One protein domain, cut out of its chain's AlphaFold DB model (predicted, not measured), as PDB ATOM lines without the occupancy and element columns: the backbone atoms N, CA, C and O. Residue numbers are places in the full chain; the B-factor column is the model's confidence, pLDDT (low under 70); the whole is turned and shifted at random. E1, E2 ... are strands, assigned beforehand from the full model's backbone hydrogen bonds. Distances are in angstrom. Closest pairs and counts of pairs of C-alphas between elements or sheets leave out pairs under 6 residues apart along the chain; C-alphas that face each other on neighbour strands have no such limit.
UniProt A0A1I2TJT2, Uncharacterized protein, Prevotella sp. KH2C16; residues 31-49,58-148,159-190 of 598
ATOM      1  N   THR A  31     163.793 193.148 191.065       91.75
ATOM      2  CA  THR A  31     164.913 192.200 191.030       91.75
ATOM      3  C   THR A  31     165.558 192.089 192.409       91.75
ATOM      4  O   THR A  31     165.979 193.094 192.987       91.75
ATOM      5  N   ILE A  32     165.663 190.860 192.909       92.88
ATOM      6  CA  ILE A  32     166.342 190.511 194.155       92.88
ATOM      7  C   ILE A  32     167.666 189.826 193.828       92.88
ATOM      8  O   ILE A  32     167.738 188.999 192.916       92.88
ATOM      9  N   THR A  33     168.711 190.161 194.585       93.19
ATOM     10  CA  THR A  33     170.007 189.470 194.509       93.19
ATOM     11  C   THR A  33     170.154 188.510 195.681       93.19
ATOM     12  O   THR A  33     170.007 188.902 196.835       93.19
ATOM     13  N   ALA A  34     170.445 187.249 195.396       94.25
ATOM     14  CA  ALA A  34     170.675 186.237 196.411       94.25
ATOM     15  C   ALA A  34     172.145 185.831 196.442       94.25
ATOM     16  O   ALA A  34     172.685 185.386 195.427       94.25
ATOM     17  N   ASP A  35     172.754 185.936 197.619       94.19
ATOM     18  CA  ASP A  35     174.071 185.384 197.910       94.19
ATOM     19  C   ASP A  35     173.902 183.985 198.497       94.19
ATOM     20  O   ASP A  35     173.125 183.777 199.429       94.19
ATOM     21  N   ALA A  36     174.623 183.016 197.942       93.19
ATOM     22  CA  ALA A  36     174.498 181.616 198.301       93.19
ATOM     23  C   ALA A  36     175.814 181.042 198.814       93.19
ATOM     24  O   ALA A  36     176.863 181.202 198.183       93.19
ATOM     25  N   GLU A  37     175.736 180.294 199.912       91.75
ATOM     26  CA  GLU A  37     176.864 179.557 200.482       91.75
ATOM     27  C   GLU A  37     176.528 178.075 200.705       91.75
ATOM     28  O   GLU A  37     175.369 177.710 200.901       91.75
ATOM     29  N   LEU A  38     177.543 177.208 200.688       84.06
ATOM     30  CA  LEU A  38     177.418 175.802 201.092       84.06
ATOM     31  C   LEU A  38     177.592 175.647 202.611       84.06
ATOM     32  O   LEU A  38     178.605 176.090 203.161       84.06
ATOM     33  N   ASP A  39     176.652 174.957 203.274       75.88
ATOM     34  CA  ASP A  39     176.734 174.667 204.714       75.88
ATOM     35  C   ASP A  39     178.041 173.952 205.099       75.88
ATOM     36  O   ASP A  39     178.553 173.119 204.353       75.88
ATOM     37  N   ALA A  40     178.552 174.219 206.303       63.41
ATOM     38  CA  ALA A  40     179.754 173.597 206.851       63.41
ATOM     39  C   ALA A  40     179.658 172.068 207.000       63.41
ATOM     40  O   ALA A  40     180.678 171.389 206.899       63.41
ATOM     41  N   ASN A  41     178.467 171.488 207.181       54.78
ATOM     42  CA  ASN A  41     178.330 170.026 207.203       54.78
ATOM     43  C   ASN A  41     178.341 169.431 205.794       54.78
ATOM     44  O   ASN A  41     178.938 168.375 205.592       54.78
ATOM     45  N   SER A  42     177.842 170.170 204.798       50.81
ATOM     46  CA  SER A  42     178.100 169.876 203.382       50.81
ATOM     47  C   SER A  42     179.606 169.960 203.037       50.81
ATOM     48  O   SER A  42     180.005 169.477 201.980       50.81
ATOM     49  N   GLN A  43     180.445 170.528 203.927       49.84
ATOM     50  CA  GLN A  43     181.912 170.621 203.810       49.84
ATOM     51  C   GLN A  43     182.696 169.490 204.506       49.84
ATOM     52  O   GLN A  43     183.905 169.426 204.308       49.84
ATOM     53  N   LYS A  44     182.098 168.567 205.288       45.22
ATOM     54  CA  LYS A  44     182.828 167.437 205.949       45.22
ATOM     55  C   LYS A  44     183.287 166.324 204.998       45.22
ATOM     56  O   LYS A  44     183.599 165.198 205.371       45.22
ATOM     57  N   ILE A  45     183.347 166.695 203.743       48.69
ATOM     58  CA  ILE A  45     183.513 165.884 202.576       48.69
ATOM     59  C   ILE A  45     184.813 166.531 202.025       48.69
ATOM     60  O   ILE A  45     184.704 167.394 201.171       48.69
ATOM     61  N   ILE A  46     186.005 166.323 202.641       32.97
ATOM     62  CA  ILE A  46     187.336 166.861 202.209       32.97
ATOM     63  C   ILE A  46     188.497 165.908 202.590       32.97
ATOM     64  O   ILE A  46     188.825 165.800 203.770       32.97
ATOM     65  N   SER A  47     189.200 165.317 201.601       28.72
ATOM     66  CA  SER A  47     190.673 165.464 201.412       28.72
ATOM     67  C   SER A  47     191.235 164.776 200.136       28.72
ATOM     68  O   SER A  47     190.752 163.744 199.681       28.72
ATOM     69  N   HIS A  48     192.262 165.408 199.543       28.28
ATOM     70  CA  HIS A  48     192.851 165.198 198.203       28.28
ATOM     71  C   HIS A  48     193.579 163.862 197.912       28.28
ATOM     72  O   HIS A  48     194.366 163.390 198.727       28.28
ATOM     73  N   ALA A  49     193.457 163.387 196.656       26.56
ATOM     74  CA  ALA A  49     194.521 163.048 195.671       26.56
ATOM     75  C   ALA A  49     193.835 162.422 194.421       26.56
ATOM     76  O   ALA A  49     192.970 161.573 194.579       26.56
ATOM     77  N   ALA A  58     182.493 169.129 189.748       36.91
ATOM     78  CA  ALA A  58     182.453 168.419 191.018       36.91
ATOM     79  C   ALA A  58     183.266 167.138 190.849       36.91
ATOM     80  O   ALA A  58     182.898 166.272 190.058       36.91
ATOM     81  N   THR A  59     184.386 167.029 191.562       35.38
ATOM     82  CA  THR A  59     185.161 165.786 191.626       35.38
ATOM     83  C   THR A  59     184.846 165.111 192.951       35.38
ATOM     84  O   THR A  59     185.210 165.637 194.000       35.38
ATOM     85  N   LEU A  60     184.222 163.932 192.928       40.06
ATOM     86  CA  LEU A  60     184.229 163.071 194.108       40.06
ATOM     87  C   LEU A  60     185.601 162.397 194.218       40.06
ATOM     88  O   LEU A  60     185.896 161.439 193.496       40.06
ATOM     89  N   SER A  61     186.452 162.901 195.112       41.28
ATOM     90  CA  SER A  61     187.631 162.179 195.597       41.28
ATOM     91  C   SER A  61     187.308 161.533 196.938       41.28
ATOM     92  O   SER A  61     186.853 162.215 197.851       41.28
ATOM     93  N   ALA A  62     187.539 160.226 197.041       40.66
ATOM     94  CA  ALA A  62     187.533 159.520 198.312       40.66
ATOM     95  C   ALA A  62     188.908 159.679 198.964       40.66
ATOM     96  O   ALA A  62     189.916 159.345 198.332       40.66
ATOM     97  N   ASP A  63     188.967 160.138 200.210       39.56
ATOM     98  CA  ASP A  63     190.203 160.007 200.983       39.56
ATOM     99  C   ASP A  63     190.505 158.519 201.289       39.56
ATOM    100  O   ASP A  63     189.726 157.612 200.971       39.56
ATOM    101  N   ARG A  64     191.648 158.225 201.923       34.25
ATOM    102  CA  ARG A  64     192.017 156.839 202.292       34.25
ATOM    103  C   ARG A  64     191.017 156.168 203.250       34.25
ATOM    104  O   ARG A  64     191.047 154.944 203.368       34.25
ATOM    105  N   SER A  65     190.156 156.948 203.900       35.91
ATOM    106  CA  SER A  65     189.096 156.510 204.813       35.91
ATOM    107  C   SER A  65     187.733 156.401 204.124       35.91
ATOM    108  O   SER A  65     186.789 155.898 204.727       35.91
ATOM    109  N   GLY A  66     187.624 156.836 202.865       45.47
ATOM    110  CA  GLY A  66     186.368 156.926 202.150       45.47
ATOM    111  C   GLY A  66     185.539 158.141 202.560       45.47
ATOM    112  O   GLY A  66     184.347 158.025 202.699       45.47
ATOM    113  N   ASN A  67     186.052 159.340 202.768       50.28
ATOM    114  CA  ASN A  67     185.157 160.509 202.819       50.28
ATOM    115  C   ASN A  67     185.013 161.077 201.406       50.28
ATOM    116  O   ASN A  67     186.018 161.264 200.726       50.28
ATOM    117  N   ILE A  68     183.778 161.291 200.938       57.53
ATOM    118  CA  ILE A  68     183.488 161.961 199.651       57.53
ATOM    119  C   ILE A  68     184.033 163.408 199.731       57.53
ATOM    120  O   ILE A  68     184.311 163.868 200.830       57.53
ATOM    121  N   THR A  69     184.212 164.165 198.636       61.75
ATOM    122  CA  THR A  69     184.387 165.646 198.696       61.75
ATOM    123  C   THR A  69     183.425 166.396 197.769       61.75
ATOM    124  O   THR A  69     183.306 165.994 196.618       61.75
ATOM    125  N   TYR A  70     182.720 167.438 198.246       69.00
ATOM    126  CA  TYR A  70     181.885 168.300 197.394       69.00
ATOM    127  C   TYR A  70     182.319 169.761 197.467       69.00
ATOM    128  O   TYR A  70     182.433 170.350 198.538       69.00
ATOM    129  N   SER A  71     182.527 170.338 196.293       70.44
ATOM    130  CA  SER A  71     182.783 171.754 196.070       70.44
ATOM    131  C   SER A  71     182.095 172.147 194.771       70.44
ATOM    132  O   SER A  71     181.946 171.320 193.867       70.44
ATOM    133  N   TRP A  72     181.654 173.399 194.682       77.81
ATOM    134  CA  TRP A  72     181.352 173.977 193.379       77.81
ATOM    135  C   TRP A  72     182.662 174.306 192.651       77.81
ATOM    136  O   TRP A  72     183.709 174.423 193.279       77.81
ATOM    137  N   GLU A  73     182.639 174.532 191.342       75.81
ATOM    138  CA  GLU A  73     183.811 175.095 190.656       75.81
ATOM    139  C   GLU A  73     183.472 176.486 190.106       75.81
ATOM    140  O   GLU A  73     182.431 176.720 189.482       75.81
ATOM    141  N   ALA A  74     184.381 177.421 190.366       83.69
ATOM    142  CA  ALA A  74     184.220 178.858 190.172       83.69
ATOM    143  C   ALA A  74     183.932 179.248 188.717       83.69
ATOM    144  O   ALA A  74     184.827 179.195 187.872       83.69
ATOM    145  N   GLY A  75     182.695 179.646 188.411       82.75
ATOM    146  CA  GLY A  75     182.169 179.996 187.083       82.75
ATOM    147  C   GLY A  75     181.164 178.988 186.502       82.75
ATOM    148  O   GLY A  75     180.788 179.124 185.345       82.75
ATOM    149  N   ALA A  76     180.785 177.937 187.248       82.44
ATOM    150  CA  ALA A  76     179.685 177.057 186.851       82.44
ATOM    151  C   ALA A  76     178.355 177.814 186.892       82.44
ATOM    152  O   ALA A  76     178.158 178.702 187.725       82.44
ATOM    153  N   GLU A  77     177.442 177.398 186.023       87.38
ATOM    154  CA  GLU A  77     176.059 177.848 185.995       87.38
ATOM    155  C   GLU A  77     175.148 176.659 186.283       87.38
ATOM    156  O   GLU A  77     175.145 175.678 185.537       87.38
ATOM    157  N   ILE A  78     174.404 176.727 187.389       86.38
ATOM    158  CA  ILE A  78     173.565 175.617 187.850       86.38
ATOM    159  C   ILE A  78     172.098 176.065 187.880       86.38
ATOM    160  O   ILE A  78     171.795 177.070 188.531       86.38
ATOM    161  N   PRO A  79     171.172 175.358 187.206       90.69
ATOM    162  CA  PRO A  79     169.750 175.691 187.247       90.69
ATOM    163  C   PRO A  79     169.179 175.651 188.668       90.69
ATOM    164  O   PRO A  79     169.508 174.764 189.458       90.69
ATOM    165  N   LEU A  80     168.282 176.586 188.974       92.19
ATOM    166  CA  LEU A  80     167.600 176.697 190.261       92.19
ATOM    167  C   LEU A  80     166.079 176.684 190.097       92.19
ATOM    168  O   LEU A  80     165.527 177.204 189.125       92.19
ATOM    169  N   PHE A  81     165.417 176.172 191.128       93.12
ATOM    170  CA  PHE A  81     164.002 176.392 191.397       93.12
ATOM    171  C   PHE A  81     163.883 177.299 192.619       93.12
ATOM    172  O   PHE A  81     164.482 176.999 193.657       93.12
ATOM    173  N   VAL A  82     163.137 178.398 192.500       94.94
ATOM    174  CA  VAL A  82     162.984 179.388 193.575       94.94
ATOM    175  C   VAL A  82     161.514 179.475 193.954       94.94
ATOM    176  O   VAL A  82     160.704 179.963 193.176       94.94
ATOM    177  N   TYR A  83     161.170 179.019 195.151       95.75
ATOM    178  CA  TYR A  83     159.845 179.210 195.731       95.75
ATOM    179  C   TYR A  83     159.818 180.527 196.503       95.75
ATOM    180  O   TYR A  83     160.701 180.773 197.328       95.75
ATOM    181  N   ILE A  84     158.808 181.358 196.257       95.06
ATOM    182  CA  ILE A  84     158.603 182.628 196.957       95.06
ATOM    183  C   ILE A  84     157.237 182.650 197.639       95.06
ATOM    184  O   ILE A  84     156.259 182.131 197.106       95.06
ATOM    185  N   THR A  85     157.157 183.274 198.814       95.06
ATOM    186  CA  THR A  85     155.885 183.530 199.501       95.06
ATOM    187  C   THR A  85     155.964 184.760 200.401       95.06
ATOM    188  O   THR A  85     157.002 185.009 201.009       95.06
ATOM    189  N   ASP A  86     154.871 185.513 200.521       94.00
ATOM    190  CA  ASP A  86     154.690 186.573 201.529       94.00
ATOM    191  C   ASP A  86     153.636 186.202 202.601       94.00
ATOM    192  O   ASP A  86     153.236 187.035 203.418       94.00
ATOM    193  N   GLY A  87     153.172 184.947 202.585       90.88
ATOM    194  CA  GLY A  87     152.083 184.421 203.412       90.88
ATOM    195  C   GLY A  87     150.679 184.569 202.812       90.88
ATOM    196  O   GLY A  87     149.781 183.846 203.233       90.88
ATOM    197  N   THR A  88     150.481 185.460 201.835       93.12
ATOM    198  CA  THR A  88     149.204 185.643 201.110       93.12
ATOM    199  C   THR A  88     149.293 185.104 199.686       93.12
ATOM    200  O   THR A  88     148.362 184.476 199.189       93.12
ATOM    201  N   HIS A  89     150.428 185.340 199.042       93.81
ATOM    202  CA  HIS A  89     150.769 184.879 197.712       93.81
ATOM    203  C   HIS A  89     151.923 183.886 197.793       93.81
ATOM    204  O   HIS A  89     152.792 183.967 198.674       93.81
ATOM    205  N   HIS A  90     151.960 182.972 196.831       93.69
ATOM    206  CA  HIS A  90     153.059 182.040 196.644       93.69
ATOM    207  C   HIS A  90     153.166 181.610 195.188       93.69
ATOM    208  O   HIS A  90     152.158 181.472 194.494       93.69
ATOM    209  N   GLU A  91     154.395 181.393 194.731       92.25
ATOM    210  CA  GLU A  91     154.663 180.762 193.443       92.25
ATOM    211  C   GLU A  91     156.087 180.209 193.373       92.25
ATOM    212  O   GLU A  91     156.960 180.564 194.168       92.25
ATOM    213  N   THR A  92     156.322 179.370 192.369       91.06
ATOM    214  CA  THR A  92     157.653 178.876 192.022       91.06
ATOM    215  C   THR A  92     158.131 179.552 190.749       91.06
ATOM    216  O   THR A  92     157.542 179.401 189.680       91.06
ATOM    217  N   LEU A  93     159.244 180.267 190.862       88.56
ATOM    218  CA  LEU A  93     159.950 180.886 189.756       88.56
ATOM    219  C   LEU A  93     160.913 179.873 189.133       88.56
ATOM    220  O   LEU A  93     161.700 179.213 189.822       88.56
ATOM    221  N   THR A  94     160.881 179.785 187.807       77.62
ATOM    222  CA  THR A  94     161.783 178.941 187.015       77.62
ATOM    223  C   THR A  94     162.708 179.790 186.147       77.62
ATOM    224  O   THR A  94     162.454 180.967 185.902       77.62
ATOM    225  N   GLY A  95     163.840 179.212 185.733       74.81
ATOM    226  CA  GLY A  95     164.838 179.904 184.908       74.81
ATOM    227  C   GLY A  95     165.862 180.739 185.686       74.81
ATOM    228  O   GLY A  95     166.674 181.423 185.069       74.81
ATOM    229  N   SER A  96     165.864 180.670 187.022       87.31
ATOM    230  CA  SER A  96     166.960 181.213 187.834       87.31
ATOM    231  C   SER A  96     168.198 180.321 187.718       87.31
ATOM    232  O   SER A  96     168.085 179.098 187.640       87.31
ATOM    233  N   VAL A  97     169.385 180.929 187.719       90.69
ATOM    234  CA  VAL A  97     170.664 180.222 187.553       90.69
ATOM    235  C   VAL A  97     171.647 180.686 188.619       90.69
ATOM    236  O   VAL A  97     171.924 181.880 188.730       90.69
ATOM    237  N   LEU A  98     172.196 179.736 189.376       91.62
ATOM    238  CA  LEU A  98     173.300 179.968 190.296       91.62
ATOM    239  C   LEU A  98     174.583 180.196 189.505       91.62
ATOM    240  O   LEU A  98     175.073 179.277 188.852       91.62
ATOM    241  N   LYS A  99     175.153 181.393 189.623       93.06
ATOM    242  CA  LYS A  99     176.499 181.708 189.149       93.06
ATOM    243  C   LYS A  99     177.488 181.433 190.265       93.06
ATOM    244  O   LYS A  99     177.555 182.166 191.253       93.06
ATOM    245  N   VAL A 100     178.255 180.362 190.120       88.56
ATOM    246  CA  VAL A 100     179.268 179.985 191.105       88.56
ATOM    247  C   VAL A 100     180.434 180.971 191.031       88.56
ATOM    248  O   VAL A 100     181.024 181.166 189.975       88.56
ATOM    249  N   VAL A 101     180.802 181.564 192.162       88.06
ATOM    250  CA  VAL A 101     181.919 182.519 192.286       88.06
ATOM    251  C   VAL A 101     183.177 181.830 192.809       88.06
ATOM    252  O   VAL A 101     184.289 182.178 192.427       88.06
ATOM    253  N   SER A 102     183.015 180.847 193.690       86.06
ATOM    254  CA  SER A 102     184.108 180.072 194.281       86.06
ATOM    255  C   SER A 102     183.611 178.688 194.684       86.06
ATOM    256  O   SER A 102     182.421 178.403 194.578       86.06
ATOM    257  N   GLU A 103     184.496 177.862 195.238       81.25
ATOM    258  CA  GLU A 103     184.167 176.510 195.705       81.25
ATOM    259  C   GLU A 103     183.015 176.431 196.712       81.25
ATOM    260  O   GLU A 103     182.415 175.370 196.881       81.25
ATOM    261  N   LYS A 104     182.704 177.549 197.378       82.31
ATOM    262  CA  LYS A 104     181.712 177.624 198.458       82.31
ATOM    263  C   LYS A 104     180.662 178.705 198.275       82.31
ATOM    264  O   LYS A 104     179.758 178.790 199.097       82.31
ATOM    265  N   ARG A 105     180.815 179.564 197.267       90.12
ATOM    266  CA  ARG A 105     179.985 180.760 197.105       90.12
ATOM    267  C   ARG A 105     179.464 180.869 195.697       90.12
ATOM    268  O   ARG A 105     180.212 180.673 194.740       90.12
ATOM    269  N   GLY A 106     178.215 181.273 195.587       92.31
ATOM    270  CA  GLY A 106     177.585 181.649 194.340       92.31
ATOM    271  C   GLY A 106     176.608 182.785 194.574       92.31
ATOM    272  O   GLY A 106     176.366 183.188 195.708       92.31
ATOM    273  N   HIS A 107     176.050 183.299 193.495       94.75
ATOM    274  CA  HIS A 107     174.958 184.255 193.560       94.75
ATOM    275  C   HIS A 107     173.987 184.007 192.414       94.75
ATOM    276  O   HIS A 107     174.342 183.420 191.391       94.75
ATOM    277  N   PHE A 108     172.755 184.462 192.571       95.06
ATOM    278  CA  PHE A 108     171.773 184.477 191.495       95.06
ATOM    279  C   PHE A 108     170.826 185.654 191.669       95.06
ATOM    280  O   PHE A 108     170.784 186.305 192.713       95.06
ATOM    281  N   GLN A 109     170.075 185.936 190.615       93.62
ATOM    282  CA  GLN A 109     169.049 186.964 190.613       93.62
ATOM    283  C   GLN A 109     167.729 186.357 190.172       93.62
ATOM    284  O   GLN A 109     167.700 185.449 189.340       93.62
ATOM    285  N   PHE A 110     166.648 186.882 190.729       92.12
ATOM    286  CA  PHE A 110     165.284 186.528 190.361       92.12
ATOM    287  C   PHE A 110     164.386 187.757 190.508       92.12
ATOM    288  O   PHE A 110     164.684 188.673 191.277       92.12
ATOM    289  N   ASN A 111     163.293 187.785 189.749       90.94
ATOM    290  CA  ASN A 111     162.328 188.877 189.791       90.94
ATOM    291  C   ASN A 111     161.139 188.486 190.662       90.94
ATOM    292  O   ASN A 111     160.554 187.421 190.470       90.94
ATOM    293  N   VAL A 112     160.774 189.367 191.588       90.44
ATOM    294  CA  VAL A 112     159.587 189.231 192.431       90.44
ATOM    295  C   VAL A 112     158.476 190.104 191.846       90.44
ATOM    296  O   VAL A 112     158.685 191.313 191.733       90.44
ATOM    297  N   PRO A 113     157.314 189.537 191.474       90.25
ATOM    298  CA  PRO A 113     156.187 190.315 190.963       90.25
ATOM    299  C   PRO A 113     155.655 191.349 191.970       90.25
ATOM    300  O   PRO A 113     155.678 191.119 193.177       90.25
ATOM    301  N   ASP A 114     155.075 192.448 191.484       90.19
ATOM    302  CA  ASP A 114     154.615 193.568 192.333       90.19
ATOM    303  C   ASP A 114     153.474 193.210 193.305       90.19
ATOM    304  O   ASP A 114     153.223 193.932 194.268       90.19
ATOM    305  N   LYS A 115     152.787 192.079 193.086       92.06
ATOM    306  CA  LYS A 115     151.728 191.581 193.984       92.06
ATOM    307  C   LYS A 115     152.250 191.149 195.363       92.06
ATOM    308  O   LYS A 115     151.447 191.007 196.281       92.06
ATOM    309  N   TYR A 116     153.558 190.911 195.508       92.94
ATOM    310  CA  TYR A 116     154.143 190.428 196.758       92.94
ATOM    311  C   TYR A 116     154.501 191.558 197.716       92.94
ATOM    312  O   TYR A 116     155.151 192.537 197.349       92.94
ATOM    313  N   ASN A 117     154.186 191.356 198.992       92.19
ATOM    314  CA  ASN A 117     154.686 192.206 200.059       92.19
ATOM    315  C   ASN A 117     156.145 191.855 200.408       92.19
ATOM    316  O   ASN A 117     156.417 190.841 201.056       92.19
ATOM    317  N   LEU A 118     157.078 192.740 200.042       91.00
ATOM    318  CA  LEU A 118     158.507 192.582 200.327       91.00
ATOM    319  C   LEU A 118     158.842 192.529 201.829       91.00
ATOM    320  O   LEU A 118     159.853 191.927 202.180       91.00
ATOM    321  N   ASP A 119     158.012 193.100 202.711       89.88
ATOM    322  CA  ASP A 119     158.231 193.055 204.168       89.88
ATOM    323  C   ASP A 119     158.085 191.636 204.738       89.88
ATOM    324  O   ASP A 119     158.709 191.300 205.744       89.88
ATOM    325  N   ASN A 120     157.270 190.802 204.087       93.00
ATOM    326  CA  ASN A 120     156.968 189.442 204.527       93.00
ATOM    327  C   ASN A 120     157.564 188.373 203.604       93.00
ATOM    328  O   ASN A 120     157.371 187.181 203.857       93.00
ATOM    329  N   LEU A 121     158.272 188.783 202.544       93.62
ATOM    330  CA  LEU A 121     158.769 187.870 201.528       93.62
ATOM    331  C   LEU A 121     159.812 186.912 202.113       93.62
ATOM    332  O   LEU A 121     160.812 187.309 202.718       93.62
ATOM    333  N   LYS A 122     159.586 185.626 201.869       95.12
ATOM    334  CA  LYS A 122     160.506 184.532 202.157       95.12
ATOM    335  C   LYS A 122     160.755 183.744 200.889       95.12
ATOM    336  O   LYS A 122     159.862 183.602 200.054       95.12
ATOM    337  N   ILE A 123     161.960 183.196 200.789       95.12
ATOM    338  CA  ILE A 123     162.351 182.370 199.656       95.12
ATOM    339  C   ILE A 123     162.888 181.020 200.104       95.12
ATOM    340  O   ILE A 123     163.609 180.934 201.094       95.12
ATOM    341  N   ALA A 124     162.568 179.972 199.362       95.56
ATOM    342  CA  ALA A 124     163.240 178.685 199.449       95.56
ATOM    343  C   ALA A 124     163.801 178.332 198.075       95.56
ATOM    344  O   ALA A 124     163.262 178.733 197.044       95.56
ATOM    345  N   VAL A 125     164.911 177.603 198.053       94.94
ATOM    346  CA  VAL A 125     165.655 177.355 196.815       94.94
ATOM    347  C   VAL A 125     166.047 175.896 196.747       94.94
ATOM    348  O   VAL A 125     166.441 175.314 197.754       94.94
ATOM    349  N   ALA A 126     165.979 175.307 195.560       93.56
ATOM    350  CA  ALA A 126     166.500 173.973 195.318       93.56
ATOM    351  C   ALA A 126     167.313 173.925 194.025       93.56
ATOM    352  O   ALA A 126     166.969 174.578 193.036       93.56
ATOM    353  N   ILE A 127     168.391 173.144 194.042       89.38
ATOM    354  CA  ILE A 127     169.296 173.001 192.903       89.38
ATOM    355  C   ILE A 127     168.766 171.946 191.924       89.38
ATOM    356  O   ILE A 127     168.420 170.824 192.306       89.38
ATOM    357  N   GLY A 128     168.688 172.328 190.649       88.06
ATOM    358  CA  GLY A 128     168.315 171.459 189.538       88.06
ATOM    359  C   GLY A 128     169.475 170.606 189.020       88.06
ATOM    360  O   GLY A 128     170.538 170.514 189.629       88.06
ATOM    361  N   LYS A 129     169.263 169.955 187.875       86.56
ATOM    362  CA  LYS A 129     170.289 169.139 187.212       86.56
ATOM    363  C   LYS A 129     171.314 170.030 186.501       86.56
ATOM    364  O   LYS A 129     170.929 170.890 185.714       86.56
ATOM    365  N   GLU A 130     172.603 169.785 186.714       80.69
ATOM    366  CA  GLU A 130     173.674 170.371 185.906       80.69
ATOM    367  C   GLU A 130     173.736 169.697 184.523       80.69
ATOM    368  O   GLU A 130     173.586 168.477 184.379       80.69
ATOM    369  N   ASN A 131     173.978 170.491 183.479       72.00
ATOM    370  CA  ASN A 131     174.133 169.972 182.122       72.00
ATOM    371  C   ASN A 131     175.342 169.024 182.030       72.00
ATOM    372  O   ASN A 131     176.413 169.306 182.561       72.00
ATOM    373  N   HIS A 132     175.184 167.909 181.310       73.81
ATOM    374  CA  HIS A 132     176.231 166.895 181.087       73.81
ATOM    375  C   HIS A 132     176.751 166.174 182.345       73.81
ATOM    376  O   HIS A 132     177.787 165.505 182.290       73.81
ATOM    377  N   VAL A 133     176.038 166.275 183.470       79.50
ATOM    378  CA  VAL A 133     176.283 165.460 184.661       79.50
ATOM    379  C   VAL A 133     175.110 164.502 184.826       79.50
ATOM    380  O   VAL A 133     173.985 164.925 185.081       79.50
ATOM    381  N   ASP A 134     175.361 163.204 184.661       82.69
ATOM    382  CA  ASP A 134     174.303 162.183 184.667       82.69
ATOM    383  C   ASP A 134     174.311 161.284 185.910       82.69
ATOM    384  O   ASP A 134     173.338 160.575 186.152       82.69
ATOM    385  N   ASN A 135     175.345 161.354 186.753       86.12
ATOM    386  CA  ASN A 135     175.347 160.657 188.039       86.12
ATOM    387  C   ASN A 135     174.722 161.519 189.154       86.12
ATOM    388  O   ASN A 135     174.635 162.745 189.044       86.12
ATOM    389  N   GLY A 136     174.361 160.878 190.271       86.69
ATOM    390  CA  GLY A 136     173.936 161.546 191.507       86.69
ATOM    391  C   GLY A 136     172.422 161.631 191.680       86.69
ATOM    392  O   GLY A 136     171.714 160.670 191.391       86.69
ATOM    393  N   ALA A 137     171.929 162.756 192.185       89.50
ATOM    394  CA  ALA A 137     170.501 163.043 192.305       89.50
ATOM    395  C   ALA A 137     170.246 164.542 192.136       89.50
ATOM    396  O   ALA A 137     171.127 165.360 192.394       89.50
ATOM    397  N   TRP A 138     169.050 164.904 191.684       89.75
ATOM    398  CA  TRP A 138     168.707 166.296 191.388       89.75
ATOM    399  C   TRP A 138     167.210 166.559 191.518       89.75
ATOM    400  O   TRP A 138     166.385 165.640 191.463       89.75
ATOM    401  N   ILE A 139     166.857 167.839 191.644       90.31
ATOM    402  CA  ILE A 139     165.473 168.283 191.496       90.31
ATOM    403  C   ILE A 139     165.126 168.334 190.010       90.31
ATOM    404  O   ILE A 139     165.843 168.914 189.199       90.31
ATOM    405  N   THR A 140     164.021 167.686 189.652       86.81
ATOM    406  CA  THR A 140     163.520 167.623 188.268       86.81
ATOM    407  C   THR A 140     162.474 168.683 187.974       86.81
ATOM    408  O   THR A 140     162.418 169.188 186.859       86.81
ATOM    409  N   LYS A 141     161.651 169.006 188.973       89.00
ATOM    410  CA  LYS A 141     160.626 170.047 188.925       89.00
ATOM    411  C   LYS A 141     160.256 170.490 190.336       89.00
ATOM    412  O   LYS A 141     160.475 169.737 191.290       89.00
ATOM    413  N   MET A 142     159.652 171.665 190.446       92.44
ATOM    414  CA  MET A 142     159.010 172.161 191.660       92.44
ATOM    415  C   MET A 142     157.652 172.749 191.274       92.44
ATOM    416  O   MET A 142     157.579 173.533 190.330       92.44
ATOM    417  N   ASP A 143     156.588 172.316 191.949       91.56
ATOM    418  CA  ASP A 143     155.242 172.845 191.704       91.56
ATOM    419  C   ASP A 143     155.038 174.216 192.370       91.56
ATOM    420  O   ASP A 143     155.916 174.724 193.071       91.56
ATOM    421  N   THR A 144     153.878 174.834 192.150       89.25
ATOM    422  CA  THR A 144     153.543 176.148 192.718       89.25
ATOM    423  C   THR A 144     153.473 176.147 194.243       89.25
ATOM    424  O   THR A 144     153.642 177.200 194.840       89.25
ATOM    425  N   GLU A 145     153.284 174.988 194.874       89.31
ATOM    426  CA  GLU A 145     153.180 174.816 196.328       89.31
ATOM    427  C   GLU A 145     154.544 174.565 196.998       89.31
ATOM    428  O   GLU A 145     154.625 174.296 198.202       89.31
ATOM    429  N   GLY A 146     155.635 174.647 196.228       89.94
ATOM    430  CA  GLY A 146     156.996 174.448 196.715       89.94
ATOM    431  C   GLY A 146     157.372 172.977 196.900       89.94
ATOM    432  O   GLY A 146     158.334 172.674 197.610       89.94
ATOM    433  N   ASN A 147     156.644 172.038 196.291       94.31
ATOM    434  CA  ASN A 147     156.984 170.621 196.330       94.31
ATOM    435  C   ASN A 147     158.013 170.289 195.240       94.31
ATOM    436  O   ASN A 147     157.696 170.175 194.054       94.31
ATOM    437  N   ALA A 148     159.264 170.089 195.648       93.25
ATOM    438  CA  ALA A 148     160.375 169.726 194.777       93.25
ATOM    439  C   ALA A 148     160.431 168.210 194.553       93.25
ATOM    440  O   ALA A 148     160.554 167.441 195.506       93.25
ATOM    441  N   THR A 159     182.988 155.550 185.509       78.31
ATOM    442  CA  THR A 159     184.212 156.225 185.041       78.31
ATOM    443  C   THR A 159     184.183 157.716 185.349       78.31
ATOM    444  O   THR A 159     185.227 158.287 185.670       78.31
ATOM    445  N   SER A 160     182.995 158.322 185.367       77.31
ATOM    446  CA  SER A 160     182.806 159.727 185.707       77.31
ATOM    447  C   SER A 160     183.101 160.007 187.184       77.31
ATOM    448  O   SER A 160     182.798 159.215 188.076       77.31
ATOM    449  N   HIS A 161     183.696 161.169 187.447       73.06
ATOM    450  CA  HIS A 161     183.895 161.709 188.796       73.06
ATOM    451  C   HIS A 161     182.846 162.756 189.183       73.06
ATOM    452  O   HIS A 161     182.902 163.294 190.286       73.06
ATOM    453  N   LYS A 162     181.900 163.024 188.279       76.00
ATOM    454  CA  LYS A 162     180.956 164.138 188.349       76.00
ATOM    455  C   LYS A 162     179.607 163.646 188.812       76.00
ATOM    456  O   LYS A 162     179.091 162.686 188.241       76.00
ATOM    457  N   TYR A 163     179.040 164.318 189.801       80.75
ATOM    458  CA  TYR A 163     177.778 163.942 190.422       80.75
ATOM    459  C   TYR A 163     176.934 165.189 190.670       80.75
ATOM    460  O   TYR A 163     177.429 166.171 191.216       80.75
ATOM    461  N   ASN A 164     175.652 165.123 190.315       85.19
ATOM    462  CA  ASN A 164     174.674 166.078 190.819       85.19
ATOM    463  C   ASN A 164     174.427 165.787 192.295       85.19
ATOM    464  O   ASN A 164     174.217 164.630 192.678       85.19
ATOM    465  N   ILE A 165     174.413 166.837 193.106       84.81
ATOM    466  CA  ILE A 165     174.095 166.741 194.524       84.81
ATOM    467  C   ILE A 165     172.787 167.489 194.768       84.81
ATOM    468  O   ILE A 165     172.713 168.680 194.457       84.81
ATOM    469  N   PRO A 166     171.755 166.833 195.327       87.81
ATOM    470  CA  PRO A 166     170.503 167.504 195.625       87.81
ATOM    471  C   PRO A 166     170.715 168.427 196.828       87.81
ATOM    472  O   PRO A 166     170.890 167.980 197.962       87.81
ATOM    473  N   LEU A 167     170.720 169.729 196.558       89.56
ATOM    474  CA  LEU A 167     170.918 170.789 197.541       89.56
ATOM    475  C   LEU A 167     169.656 171.642 197.638       89.56
ATOM    476  O   LEU A 167     169.009 171.921 196.625       89.56
ATOM    477  N   TYR A 168     169.328 172.082 198.848       92.75
ATOM    478  CA  TYR A 168     168.214 172.994 199.086       92.75
ATOM    479  C   TYR A 168     168.539 174.014 200.177       92.75
ATOM    480  O   TYR A 168     169.376 173.772 201.041       92.75
ATOM    481  N   ALA A 169     167.848 175.146 200.145       93.56
ATOM    482  CA  ALA A 169     167.803 176.133 201.210       93.56
ATOM    483  C   ALA A 169     166.342 176.294 201.646       93.56
ATOM    484  O   ALA A 169     165.449 176.457 200.810       93.56
ATOM    485  N   SER A 170     166.090 176.212 202.951       92.06
ATOM    486  CA  SER A 170     164.760 176.429 203.530       92.06
ATOM    487  C   SER A 170     164.339 177.899 203.449       92.06
ATOM    488  O   SER A 170     165.166 178.774 203.183       92.06
ATOM    489  N   LEU A 171     163.062 178.169 203.748       93.62
ATOM    490  CA  LEU A 171     162.503 179.521 203.776       93.62
ATOM    491  C   LEU A 171     163.391 180.507 204.549       93.62
ATOM    492  O   LEU A 171     163.523 180.417 205.770       93.62
ATOM    493  N   SER A 172     163.952 181.464 203.816       92.69
ATOM    494  CA  SER A 172     164.852 182.507 204.300       92.69
ATOM    495  C   SER A 172     164.215 183.881 204.068       92.69
ATOM    496  O   SER A 172     163.674 184.113 202.983       92.69
ATOM    497  N   PRO A 173     164.216 184.780 205.067       92.88
ATOM    498  CA  PRO A 173     163.609 186.100 204.936       92.88
ATOM    499  C   PRO A 173     164.428 187.018 204.022       92.88
ATOM    500  O   PRO A 173     165.659 186.959 204.005       92.88
ATOM    501  N   LEU A 174     163.739 187.898 203.297       93.19
ATOM    502  CA  LEU A 174     164.364 188.940 202.488       93.19
ATOM    503  C   LEU A 174     164.901 190.086 203.368       93.19
ATOM    504  O   LEU A 174     164.209 190.582 204.257       93.19
ATOM    505  N   ASN A 175     166.099 190.584 203.061       89.88
ATOM    506  CA  ASN A 175     166.523 191.921 203.464       89.88
ATOM    507  C   ASN A 175     165.968 192.946 202.465       89.88
ATOM    508  O   ASN A 175     166.524 193.153 201.380       89.88
ATOM    509  N   LYS A 176     164.853 193.582 202.831       79.25
ATOM    510  CA  LYS A 176     164.116 194.504 201.956       79.25
ATOM    511  C   LYS A 176     164.910 195.751 201.559       79.25
ATOM    512  O   LYS A 176     164.857 196.158 200.402       79.25
ATOM    513  N   ASP A 177     165.681 196.316 202.489       81.94
ATOM    514  CA  ASP A 177     166.385 197.587 202.283       81.94
ATOM    515  C   ASP A 177     167.549 197.398 201.305       81.94
ATOM    516  O   ASP A 177     167.824 198.250 200.463       81.94
ATOM    517  N   GLY A 178     168.189 196.227 201.373       78.88
ATOM    518  CA  GLY A 178     169.246 195.818 200.455       78.88
ATOM    519  C   GLY A 178     168.762 195.063 199.218       78.88
ATOM    520  O   GLY A 178     169.612 194.650 198.432       78.88
ATOM    521  N   LYS A 179     167.447 194.819 199.067       89.62
ATOM    522  CA  LYS A 179     166.852 193.945 198.033       89.62
ATOM    523  C   LYS A 179     167.651 192.652 197.835       89.62
ATOM    524  O   LYS A 179     167.960 192.247 196.710       89.62
ATOM    525  N   SER A 180     168.026 192.041 198.953       92.50
ATOM    526  CA  SER A 180     168.958 190.923 198.978       92.50
ATOM    527  C   SER A 180     168.555 189.846 199.965       92.50
ATOM    528  O   SER A 180     167.758 190.065 200.875       92.50
ATOM    529  N   VAL A 181     169.099 188.652 199.775       93.81
ATOM    530  CA  VAL A 181     168.881 187.515 200.666       93.81
ATOM    531  C   VAL A 181     170.137 186.666 200.719       93.81
ATOM    532  O   VAL A 181     170.786 186.434 199.703       93.81
ATOM    533  N   SER A 182     170.477 186.198 201.913       93.56
ATOM    534  CA  SER A 182     171.552 185.234 202.111       93.56
ATOM    535  C   SER A 182     170.941 183.856 202.300       93.56
ATOM    536  O   SER A 182     170.090 183.673 203.171       93.56
ATOM    537  N   ILE A 183     171.368 182.895 201.488       93.44
ATOM    538  CA  ILE A 183     170.925 181.508 201.582       93.44
ATOM    539  C   ILE A 183     172.102 180.586 201.878       93.44
ATOM    540  O   ILE A 183     173.211 180.759 201.371       93.44
ATOM    541  N   THR A 184     171.834 179.559 202.674       91.88
ATOM    542  CA  THR A 184     172.780 178.475 202.918       91.88
ATOM    543  C   THR A 184     172.177 177.181 202.401       91.88
ATOM    544  O   THR A 184     171.089 176.784 202.817       91.88
ATOM    545  N   PHE A 185     172.873 176.543 201.466       89.88
ATOM    546  CA  PHE A 185     172.474 175.267 200.901       89.88
ATOM    547  C   PHE A 185     172.899 174.109 201.801       89.88
ATOM    548  O   PHE A 185     174.071 173.968 202.166       89.88
ATOM    549  N   THR A 186     171.939 173.231 202.058       87.19
ATOM    550  CA  THR A 186     172.096 171.980 202.790       87.19
ATOM    551  C   THR A 186     171.913 170.805 201.840       87.19
ATOM    552  O   THR A 186     171.068 170.832 200.940       87.19
ATOM    553  N   MET A 187     172.716 169.762 202.037       85.25
ATOM    554  CA  MET A 187     172.596 168.512 201.296       85.25
ATOM    555  C   MET A 187     171.354 167.735 201.730       85.25
ATOM    556  O   MET A 187     171.129 167.514 202.916       85.25
ATOM    557  N   LEU A 188     170.554 167.309 200.756       88.25
ATOM    558  CA  LEU A 188     169.427 166.419 200.983       88.25
ATOM    559  C   LEU A 188     169.902 164.967 200.917       88.25
ATOM    560  O   LEU A 188     170.570 164.600 199.958       88.25
ATOM    561  N   GLY A 189     169.477 164.120 201.856       88.44
ATOM    562  CA  GLY A 189     169.753 162.678 201.833       88.44
ATOM    563  C   GLY A 189     171.222 162.305 202.058       88.44
ATOM    564  O   GLY A 189     172.058 163.146 202.360       88.44
ATOM    565  N   SER A 190     171.524 161.019 201.918       85.12
ATOM    566  CA  SER A 190     172.823 160.402 202.213       85.12
ATOM    567  C   SER A 190     173.435 159.747 200.974       85.12
ATOM    568  O   SER A 190     172.738 159.425 200.006       85.12
TER     569      SER A 190
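This is residues 31 to 49, 58 to 148 and 159 to 190 of the 598 residues of an uncharacterized protein of Prevotella sp. KH2C16 (UniProt A0A1I2TJT2). What is the main shape? It is a closed barrel of seven strands, E1, E4, E3, E2, E5, E7 and E8 round the ring, with the short strand E6 outside it near E2 and E5, and with loops of residues 40 to 49 and 58 to 70 reaching past one end. What is it made of? The 142 printed residues hold no named helix and eight named strands, E1 to E8 in chain order; the class is all strand, though with 64 residues under half are in named elements. The barrel is mixed, and the whole is compact, with a radius of gyration of the C-alphas of 15.8 A, yet elongated, spanning 53 by 27 by 24 A.

Where do the strands of the barrel run? E1 is residues 31 to 38, 22.9 A, from C-alpha 31 at (164.913, 192.200, 191.030); E4 is 105 to 112, 22.6 A; E3 is 90 to 102, the longest at 31.2 A; E2 is 77 to 85, 24.9 A. E5 is residues 122 to 127, E7 is 167 to 173, and E8 is 180 to 187, 22.8 A, ending with C-alpha 187 at (172.596, 168.512, 201.296). Where is the eighth strand? E6 is residues 138 to 142, with C-alpha 138 at (168.707, 166.296, 191.388).

How is the ring closed? E8 and E1 are parallel neighbours, with N 183 and O 35 2.8 A apart. The other neighbour pairs are antiparallel: for instance N 34 and O 108 of E1 and E4 are 2.9 A apart, and N 168 and O 186 of the hairpin E7 and E8 are 3.0 A apart, each within hydrogen-bond range. How do E2 to E5 follow each other? E2, E3 and E4 form a meander, each strand the antiparallel neighbour of the one before, and with E5 a Greek key, the first strand the antiparallel neighbour of the fourth, where N 83 and O 124 are 2.8 A apart. E3 bends by 67 degrees at residue 95; it pairs with E2 over residues 90 to 99, N 93 and O 82 at 2.8 A, and with E4 over 99 to 102, N 99 and O 107 at 2.8 A. Where is E6? It pairs with no named strand; its closest C-alphas to E5 are those of Ile 139 and Ile 127, 6.2 A apart, and it is apart from E1, E4 and E8.

How far does it reach? The two C-alphas farthest apart, of Arg 64 and Lys 115, are 53.8 A apart. Where are cuts and links? Residues 50 to 57 and 149 to 158 are not printed, with C-alpha gaps of 14.0 A and 29.1 A; of the links printed whole, none is long. Where is confidence low? Residues 40 to 49 and 58 to 70 are under 70 in pLDDT; the mean of the printed part is 81.4.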